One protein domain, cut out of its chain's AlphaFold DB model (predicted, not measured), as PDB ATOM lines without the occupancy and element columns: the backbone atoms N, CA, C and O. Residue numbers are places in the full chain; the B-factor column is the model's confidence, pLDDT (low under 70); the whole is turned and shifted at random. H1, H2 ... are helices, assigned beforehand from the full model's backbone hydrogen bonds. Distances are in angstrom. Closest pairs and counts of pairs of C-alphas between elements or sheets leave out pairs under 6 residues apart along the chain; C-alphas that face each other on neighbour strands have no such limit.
ATOM      1  N   GLN A   2      35.531   6.340 -19.185       87.88
ATOM      2  CA  GLN A   2      36.801   5.592 -19.159       87.88
ATOM      3  C   GLN A   2      37.655   5.787 -20.431       87.88
ATOM      4  O   GLN A   2      38.851   6.039 -20.316       87.88
ATOM      5  N   ASP A   3      37.045   5.817 -21.618       90.25
ATOM      6  CA  ASP A   3      37.773   5.955 -22.895       90.25
ATOM      7  C   ASP A   3      38.582   7.258 -23.003       90.25
ATOM      8  O   ASP A   3      39.697   7.280 -23.517       90.25
ATOM      9  N   ALA A   4      38.055   8.361 -22.462       88.56
ATOM     10  CA  ALA A   4      38.756   9.645 -22.449       88.56
ATOM     11  C   ALA A   4      40.017   9.598 -21.567       88.56
ATOM     12  O   ALA A   4      41.042  10.195 -21.907       88.56
ATOM     13  N   MET A   5      39.967   8.855 -20.457       92.00
ATOM     14  CA  MET A   5      41.128   8.636 -19.596       92.00
ATOM     15  C   MET A   5      42.172   7.750 -20.281       92.00
ATOM     16  O   MET A   5      43.363   8.039 -20.188       92.00
ATOM     17  N   GLU A   6      41.746   6.719 -21.011       94.88
ATOM     18  CA  GLU A   6      42.643   5.849 -21.777       94.88
ATOM     19  C   GLU A   6      43.358   6.601 -22.911       94.88
ATOM     20  O   GLU A   6      44.555   6.422 -23.147       94.88
ATOM     21  N   ILE A   7      42.655   7.504 -23.595       95.75
ATOM     22  CA  ILE A   7      43.260   8.360 -24.622       95.75
ATOM     23  C   ILE A   7      44.318   9.280 -23.998       95.75
ATOM     24  O   ILE A   7      45.418   9.424 -24.539       95.75
ATOM     25  N   ALA A   8      44.027   9.867 -22.833       92.25
ATOM     26  CA  ALA A   8      44.959  10.747 -22.136       92.25
ATOM     27  C   ALA A   8      46.226  10.010 -21.660       92.25
ATOM     28  O   ALA A   8      47.333  10.548 -21.776       92.25
ATOM     29  N   THR A   9      46.100   8.776 -21.162       95.88
ATOM     30  CA  THR A   9      47.256   7.969 -20.738       95.88
ATOM     31  C   THR A   9      48.104   7.529 -21.929       95.88
ATOM     32  O   THR A   9      49.326   7.676 -21.884       95.88
ATOM     33  N   LYS A  10      47.485   7.096 -23.036       94.94
ATOM     34  CA  LYS A  10      48.193   6.785 -24.291       94.94
ATOM     35  C   LYS A  10      48.967   7.991 -24.820       94.94
ATOM     36  O   LYS A  10      50.133   7.858 -25.195       94.94
ATOM     37  N   LEU A  11      48.354   9.176 -24.806       95.19
ATOM     38  CA  LEU A  11      48.998  10.409 -25.252       95.19
ATOM     39  C   LEU A  11      50.196  10.783 -24.367       95.19
ATOM     40  O   LEU A  11      51.255  11.148 -24.883       95.19
ATOM     41  N   ARG A  12      50.060  10.645 -23.043       92.75
ATOM     42  CA  ARG A  12      51.153  10.873 -22.090       92.75
ATOM     43  C   ARG A  12      52.311   9.905 -22.328       92.75
ATOM     44  O   ARG A  12      53.446  10.351 -22.443       92.75
ATOM     45  N   ASN A  13      52.029   8.611 -22.454       92.44
ATOM     46  CA  ASN A  13      53.058   7.588 -22.653       92.44
ATOM     47  C   ASN A  13      53.797   7.777 -23.981       92.44
ATOM     48  O   ASN A  13      55.021   7.700 -24.018       92.44
ATOM     49  N   LYS A  14      53.079   8.130 -25.055       93.19
ATOM     50  CA  LYS A  14      53.684   8.489 -26.345       93.19
ATOM     51  C   LYS A  14      54.620   9.696 -26.219       93.19
ATOM     52  O   LYS A  14      55.721   9.689 -26.763       93.19
ATOM     53  N   LYS A  15      54.215  10.722 -25.463       91.94
ATOM     54  CA  LYS A  15      55.056  11.901 -25.207       91.94
ATOM     55  C   LYS A  15      56.284  11.568 -24.352       91.94
ATOM     56  O   LYS A  15      57.356  12.086 -24.624       91.94
ATOM     57  N   ILE A  16      56.154  10.667 -23.379       91.12
ATOM     58  CA  ILE A  16      57.289  10.179 -22.583       91.12
ATOM     59  C   ILE A  16      58.269   9.385 -23.463       91.12
ATOM     60  O   ILE A  16      59.457   9.675 -23.412       91.12
ATOM     61  N   SER A  17      57.797   8.461 -24.312       88.12
ATOM     62  CA  SER A  17      58.662   7.681 -25.226       88.12
ATOM     63  C   SER A  17      59.498   8.592 -26.122       88.12
ATOM     64  O   SER A  17      60.719   8.491 -26.153       88.12
ATOM     65  N   THR A  18      58.844   9.558 -26.771       86.62
ATOM     66  CA  THR A  18      59.524  10.517 -27.660       86.62
ATOM     67  C   THR A  18      60.535  11.407 -26.928       86.62
ATOM     68  O   THR A  18      61.592  11.710 -27.477       86.62
ATOM     69  N   LEU A  19      60.256  11.812 -25.684       84.12
ATOM     70  CA  LEU A  19      61.209  12.568 -24.864       84.12
ATOM     71  C   LEU A  19      62.421  11.716 -24.471       84.12
ATOM     72  O   LEU A  19      63.548  12.169 -24.645       84.12
ATOM     73  N   VAL A  20      62.205  10.475 -24.027       84.69
ATOM     74  CA  VAL A  20      63.282   9.528 -23.689       84.69
ATOM     75  C   VAL A  20      64.169   9.247 -24.909       84.69
ATOM     76  O   VAL A  20      65.395   9.224 -24.802       84.69
ATOM     77  N   GLU A  21      63.585   9.087 -26.093       77.50
ATOM     78  CA  GLU A  21      64.327   8.935 -27.351       77.50
ATOM     79  C   GLU A  21      65.171  10.184 -27.659       77.50
ATOM     80  O   GLU A  21      66.384  10.076 -27.841       77.50
ATOM     81  N   CYS A  22      64.585  11.383 -27.604       67.56
ATOM     82  CA  CYS A  22      65.319  12.639 -27.800       67.56
ATOM     83  C   CYS A  22      66.459  12.840 -26.791       67.56
ATOM     84  O   CYS A  22      67.549  13.268 -27.170       67.56
ATOM     85  N   GLU A  23      66.239  12.536 -25.511       72.94
ATOM     86  CA  GLU A  23      67.253  12.651 -24.458       72.94
ATOM     87  C   GLU A  23      68.385  11.636 -24.646       72.94
ATOM     88  O   GLU A  23      69.564  11.981 -24.508       72.94
ATOM     89  N   THR A  24      68.056  10.394 -25.013       66.81
ATOM     90  CA  THR A  24      69.063   9.365 -25.296       66.81
ATOM     91  C   THR A  24      69.868   9.691 -26.548       66.81
ATOM     92  O   THR A  24      71.083   9.480 -26.551       66.81
ATOM     93  N   GLU A  25      69.255  10.269 -27.581       67.44
ATOM     94  CA  GLU A  25      69.976  10.782 -28.745       67.44
ATOM     95  C   GLU A  25      70.879  11.966 -28.398       67.44
ATOM     96  O   GLU A  25      72.042  11.982 -28.806       67.44
ATOM     97  N   ASN A  26      70.392  12.943 -27.626       63.91
ATOM     98  CA  ASN A  26      71.189  14.110 -27.241       63.91
ATOM     99  C   ASN A  26      72.396  13.701 -26.389       63.91
ATOM    100  O   ASN A  26      73.524  14.114 -26.659       63.91
ATOM    101  N   LYS A  27      72.181  12.802 -25.420       68.69
ATOM    102  CA  LYS A  27      73.249  12.237 -24.591       68.69
ATOM    103  C   LYS A  27      74.262  11.460 -25.428       68.69
ATOM    104  O   LYS A  27      75.459  11.639 -25.228       68.69
ATOM    105  N   LYS A  28      73.817  10.643 -26.392       68.94
ATOM    106  CA  LYS A  28      74.718   9.929 -27.315       68.94
ATOM    107  C   LYS A  28      75.544  10.898 -28.159       68.94
ATOM    108  O   LYS A  28      76.756  10.743 -28.216       68.94
ATOM    109  N   ARG A  29      74.924  11.922 -28.755       69.94
ATOM    110  CA  ARG A  29      75.612  12.924 -29.592       69.94
ATOM    111  C   ARG A  29      76.620  13.758 -28.800       69.94
ATOM    112  O   ARG A  29      77.716  14.015 -29.293       69.94
ATOM    113  N   ALA A  30      76.268  14.163 -27.579       71.12
ATOM    114  CA  ALA A  30      77.174  14.882 -26.686       71.12
ATOM    115  C   ALA A  30      78.371  14.012 -26.283       71.12
ATOM    116  O   ALA A  30      79.497  14.496 -26.227       71.12
ATOM    117  N   ASN A  31      78.129  12.720 -26.053       74.19
ATOM    118  CA  ASN A  31      79.170  11.795 -25.645       74.19
ATOM    119  C   ASN A  31      80.106  11.410 -26.803       74.19
ATOM    120  O   ASN A  31      81.317  11.386 -26.638       74.19
ATOM    121  N   GLN A  32      79.568  11.215 -28.010       75.62
ATOM    122  CA  GLN A  32      80.339  10.912 -29.227       75.62
ATOM    123  C   GLN A  32      81.419  11.953 -29.548       75.62
ATOM    124  O   GLN A  32      82.458  11.595 -30.088       75.62
ATOM    125  N   LYS A  33      81.179  13.228 -29.223       82.56
ATOM    126  CA  LYS A  33      82.138  14.324 -29.440       82.56
ATOM    127  C   LYS A  33      83.076  14.560 -28.254       82.56
ATOM    128  O   LYS A  33      83.974  15.390 -28.357       82.56
ATOM    129  N   ALA A  34      82.843  13.896 -27.124       89.56
ATOM    130  CA  ALA A  34      83.696  14.022 -25.956       89.56
ATOM    131  C   ALA A  34      84.982  13.223 -26.172       89.56
ATOM    132  O   ALA A  34      84.926  12.059 -26.567       89.56
ATOM    133  N   THR A  35      86.123  13.840 -25.879       93.38
ATOM    134  CA  THR A  35      87.430  13.178 -25.857       93.38
ATOM    135  C   THR A  35      87.924  13.127 -24.421       93.38
ATOM    136  O   THR A  35      87.923  14.138 -23.713       93.38
ATOM    137  N   CYS A  36      88.349  11.952 -23.978       93.06
ATOM    138  CA  CYS A  36      88.914  11.767 -22.656       93.06
ATOM    139  C   CYS A  36      90.322  12.363 -22.584       93.06
ATOM    140  O   CYS A  36      91.182  12.033 -23.396       93.06
ATOM    141  N   TYR A  37      90.582  13.198 -21.576       91.25
ATOM    142  CA  TYR A  37      91.894  13.824 -21.374       91.25
ATOM    143  C   TYR A  37      92.963  12.884 -20.798       91.25
ATOM    144  O   TYR A  37      94.136  13.231 -20.821       91.25
ATOM    145  N   GLU A  38      92.572  11.723 -20.270       91.50
ATOM    146  CA  GLU A  38      93.500  10.753 -19.668       91.50
ATOM    147  C   GLU A  38      93.947   9.698 -20.677       91.50
ATOM    148  O   GLU A  38      95.142   9.527 -20.878       91.50
ATOM    149  N   CYS A  39      93.005   9.050 -21.370       92.38
ATOM    150  CA  CYS A  39      93.326   8.000 -22.342       92.38
ATOM    151  C   CYS A  39      93.296   8.466 -23.808       92.38
ATOM    152  O   CYS A  39      93.625   7.696 -24.705       92.38
ATOM    153  N   GLY A  40      92.859   9.700 -24.089       91.00
ATOM    154  CA  GLY A  40      92.796  10.259 -25.449       91.00
ATOM    155  C   GLY A  40      91.669   9.714 -26.337       91.00
ATOM    156  O   GLY A  40      91.481  10.198 -27.452       91.00
ATOM    157  N   ASN A  41      90.893   8.735 -25.863       90.44
ATOM    158  CA  ASN A  41      89.812   8.119 -26.634       90.44
ATOM    159  C   ASN A  41      88.548   8.993 -26.671       90.44
ATOM    160  O   ASN A  41      88.216   9.686 -25.709       90.44
ATOM    161  N   GLN A  42      87.813   8.924 -27.784       91.81
ATOM    162  CA  GLN A  42      86.531   9.612 -27.962       91.81
ATOM    163  C   GLN A  42      85.361   8.814 -27.365       91.81
ATOM    164  O   GLN A  42      85.486   7.634 -27.035       91.81
ATOM    165  N   GLY A  43      84.196   9.451 -27.247       89.69
ATOM    166  CA  GLY A  43      82.972   8.803 -26.780       89.69
ATOM    167  C   GLY A  43      82.743   8.868 -25.268       89.69
ATOM    168  O   GLY A  43      81.807   8.214 -24.810       89.69
ATOM    169  N   HIS A  44      83.600   9.571 -24.507       91.12
ATOM    170  CA  HIS A  44      83.468   9.803 -23.058       91.12
ATOM    171  C   HIS A  44      84.345  10.955 -22.548       91.12
ATOM    172  O   HIS A  44      85.377  11.289 -23.125       91.12
ATOM    173  N   TYR A  45      83.938  11.554 -21.425       90.62
ATOM    174  CA  TYR A  45      84.755  12.507 -20.666       90.62
ATOM    175  C   TYR A  45      85.633  11.787 -19.636       90.62
ATOM    176  O   TYR A  45      85.344  10.665 -19.230       90.62
ATOM    177  N   TRP A  46      86.641  12.484 -19.104       88.19
ATOM    178  CA  TRP A  46      87.554  11.979 -18.064       88.19
ATOM    179  C   TRP A  46      86.869  11.322 -16.847       88.19
ATOM    180  O   TRP A  46      87.392  10.377 -16.259       88.19
ATOM    181  N   ARG A  47      85.680  11.794 -16.444       85.12
ATOM    182  CA  ARG A  47      84.922  11.217 -15.311       85.12
ATOM    183  C   ARG A  47      84.344   9.833 -15.617       85.12
ATOM    184  O   ARG A  47      84.165   9.037 -14.705       85.12
ATOM    185  N   ASP A  48      84.072   9.561 -16.887       85.81
ATOM    186  CA  ASP A  48      83.462   8.323 -17.367       85.81
ATOM    187  C   ASP A  48      84.490   7.341 -17.938       85.81
ATOM    188  O   ASP A  48      84.101   6.293 -18.457       85.81
ATOM    189  N   CYS A  49      85.786   7.659 -17.832       90.06
ATOM    190  CA  CYS A  49      86.854   6.837 -18.380       90.06
ATOM    191  C   CYS A  49      86.816   5.415 -17.797       90.06
ATOM    192  O   CYS A  49      86.862   5.255 -16.573       90.06
ATOM    193  N   PRO A  50      86.704   4.370 -18.642       85.75
ATOM    194  CA  PRO A  50      86.580   2.992 -18.171       85.75
ATOM    195  C   PRO A  50      87.825   2.536 -17.403       85.75
ATOM    196  O   PRO A  50      87.699   1.825 -16.410       85.75
ATOM    197  N   GLU A  51      89.004   3.026 -17.790       83.00
ATOM    198  CA  GLU A  51      90.279   2.730 -17.124       83.00
ATOM    199  C   GLU A  51      90.296   3.211 -15.664       83.00
ATOM    200  O   GLU A  51      90.851   2.540 -14.795       83.00
ATOM    201  N   ARG A  52      89.580   4.300 -15.345       74.56
ATOM    202  CA  ARG A  52      89.417   4.776 -13.962       74.56
ATOM    203  C   ARG A  52      88.471   3.915 -13.132       74.56
ATOM    204  O   ARG A  52      88.656   3.788 -11.925       74.56
ATOM    205  N   LYS A  53      87.433   3.334 -13.745       63.69
ATOM    206  CA  LYS A  53      86.442   2.511 -13.022       63.69
ATOM    207  C   LYS A  53      87.050   1.202 -12.512       63.69
ATOM    208  O   LYS A  53      86.632   0.708 -11.464       63.69
ATOM    209  N   ASN A  54      88.087   0.707 -13.185       61.12
ATOM    210  CA  ASN A  54      88.813  -0.498 -12.782       61.12
ATOM    211  C   ASN A  54      89.582  -0.314 -11.462       61.12
ATOM    212  O   ASN A  54      89.688  -1.261 -10.689       61.12
ATOM    213  N   GLN A  55      90.006   0.909 -11.124       58.81
ATOM    214  CA  GLN A  55      90.700   1.190  -9.857       58.81
ATOM    215  C   GLN A  55      89.798   0.995  -8.627       58.81
ATOM    216  O   GLN A  55      90.277   0.679  -7.540       58.81
ATOM    217  N   ASN A  56      88.478   1.148  -8.782       55.44
ATOM    218  CA  ASN A  56      87.531   0.953  -7.683       55.44
ATOM    219  C   ASN A  56      87.005  -0.493  -7.617       55.44
ATOM    220  O   ASN A  56      86.733  -1.002  -6.535       55.44
ATOM    221  N   GLN A  57      86.919  -1.200  -8.751       55.19
ATOM    222  CA  GLN A  57      86.592  -2.634  -8.768       55.19
ATOM    223  C   GLN A  57      87.705  -3.499  -8.177       55.19
ATOM    224  O   GLN A  57      87.409  -4.418  -7.416       55.19
ATOM    225  N   GLU A  58      88.971  -3.167  -8.434       52.47
ATOM    226  CA  GLU A  58      90.090  -3.817  -7.747       52.47
ATOM    227  C   GLU A  58      90.009  -3.632  -6.231       52.47
ATOM    228  O   GLU A  58      90.340  -4.549  -5.486       52.47
ATOM    229  N   ASN A  59      89.521  -2.481  -5.761       54.44
ATOM    230  CA  ASN A  59      89.333  -2.246  -4.334       54.44
ATOM    231  C   ASN A  59      88.119  -3.005  -3.767       54.44
ATOM    232  O   ASN A  59      88.124  -3.397  -2.604       54.44
ATOM    233  N   GLN A  60      87.109  -3.307  -4.591       53.91
ATOM    234  CA  GLN A  60      85.976  -4.139  -4.179       53.91
ATOM    235  C   GLN A  60      86.311  -5.631  -4.118       53.91
ATOM    236  O   GLN A  60      85.858  -6.282  -3.186       53.91
ATOM    237  N   ILE A  61      87.138  -6.179  -5.016       54.56
ATOM    238  CA  ILE A  61      87.591  -7.585  -4.914       54.56
ATOM    239  C   ILE A  61      88.481  -7.782  -3.674       54.56
ATOM    240  O   ILE A  61      88.411  -8.813  -3.005       54.56
ATOM    241  N   LYS A  62      89.279  -6.765  -3.321       53.09
ATOM    242  CA  LYS A  62      90.078  -6.739  -2.085       53.09
ATOM    243  C   LYS A  62      89.191  -6.602  -0.836       53.09
ATOM    244  O   LYS A  62      89.479  -7.217   0.184       53.09
ATOM    245  N   SER A  63      88.085  -5.853  -0.920       50.19
ATOM    246  CA  SER A  63      87.212  -5.551   0.224       50.19
ATOM    247  C   SER A  63      86.042  -6.531   0.439       50.19
ATOM    248  O   SER A  63      85.545  -6.611   1.564       50.19
ATOM    249  N   THR A  64      85.600  -7.304  -0.564       49.47
ATOM    250  CA  THR A  64      84.582  -8.365  -0.385       49.47
ATOM    251  C   THR A  64      85.142  -9.620   0.277       49.47
ATOM    252  O   THR A  64      84.388 -10.320   0.948       49.47
ATOM    253  N   LYS A  65      86.459  -9.863   0.218       50.19
ATOM    254  CA  LYS A  65      87.106 -10.880   1.069       50.19
ATOM    255  C   LYS A  65      86.968 -10.581   2.568       50.19
ATOM    256  O   LYS A  65      86.980 -11.508   3.368       50.19
TER     257      LYS A  65
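AT A GLANCE: This is residues 2 to 65 of the 91 residues of the protein "CCHC-type domain-containing protein" of Tanacetum cinerariifolium (UniProt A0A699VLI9). Two helices that stick out as the unequal arms of a V, with a folded loop of residues 33 to 49 at its corner: the long arm is H1, the short arm H2. The printed part has 64 residues with two named helices, H1 then H2, and no named strand; its class is all helix. It is extended, with a radius of gyration of the C-alphas of 20.2 A, and flat, spanning 57 by 37 by 10 A.

IN THESE COORDINATES: Find C-alpha 2 at (36.801, 5.592, -19.159); from there H1, residues 2 to 32, runs 45.0 A to C-alpha 32 at (80.339, 10.912, -29.227). H2, residues 50 to 64, runs 21.2 A to C-alpha 64 at (84.582, -8.365, -0.385).

HOW THE PARTS SIT: H1 and H2 are apart. Residues 2 to 27 of H1 stand free, as do residues 53 to 65, of which 53 to 64 belong to H2. In H1 every O i to N i+4 pair is within hydrogen-bond range; in H2, 8 of 11.

THE WHOLE: The farthest C-alphas, of Asp 3 and Lys 62, are 57.7 A apart. The printed part has no cut; the link from H1 to H2, 17 residues, is long. Look for pLDDT under 70 at residues 22, 24 to 29 and 53 to 65.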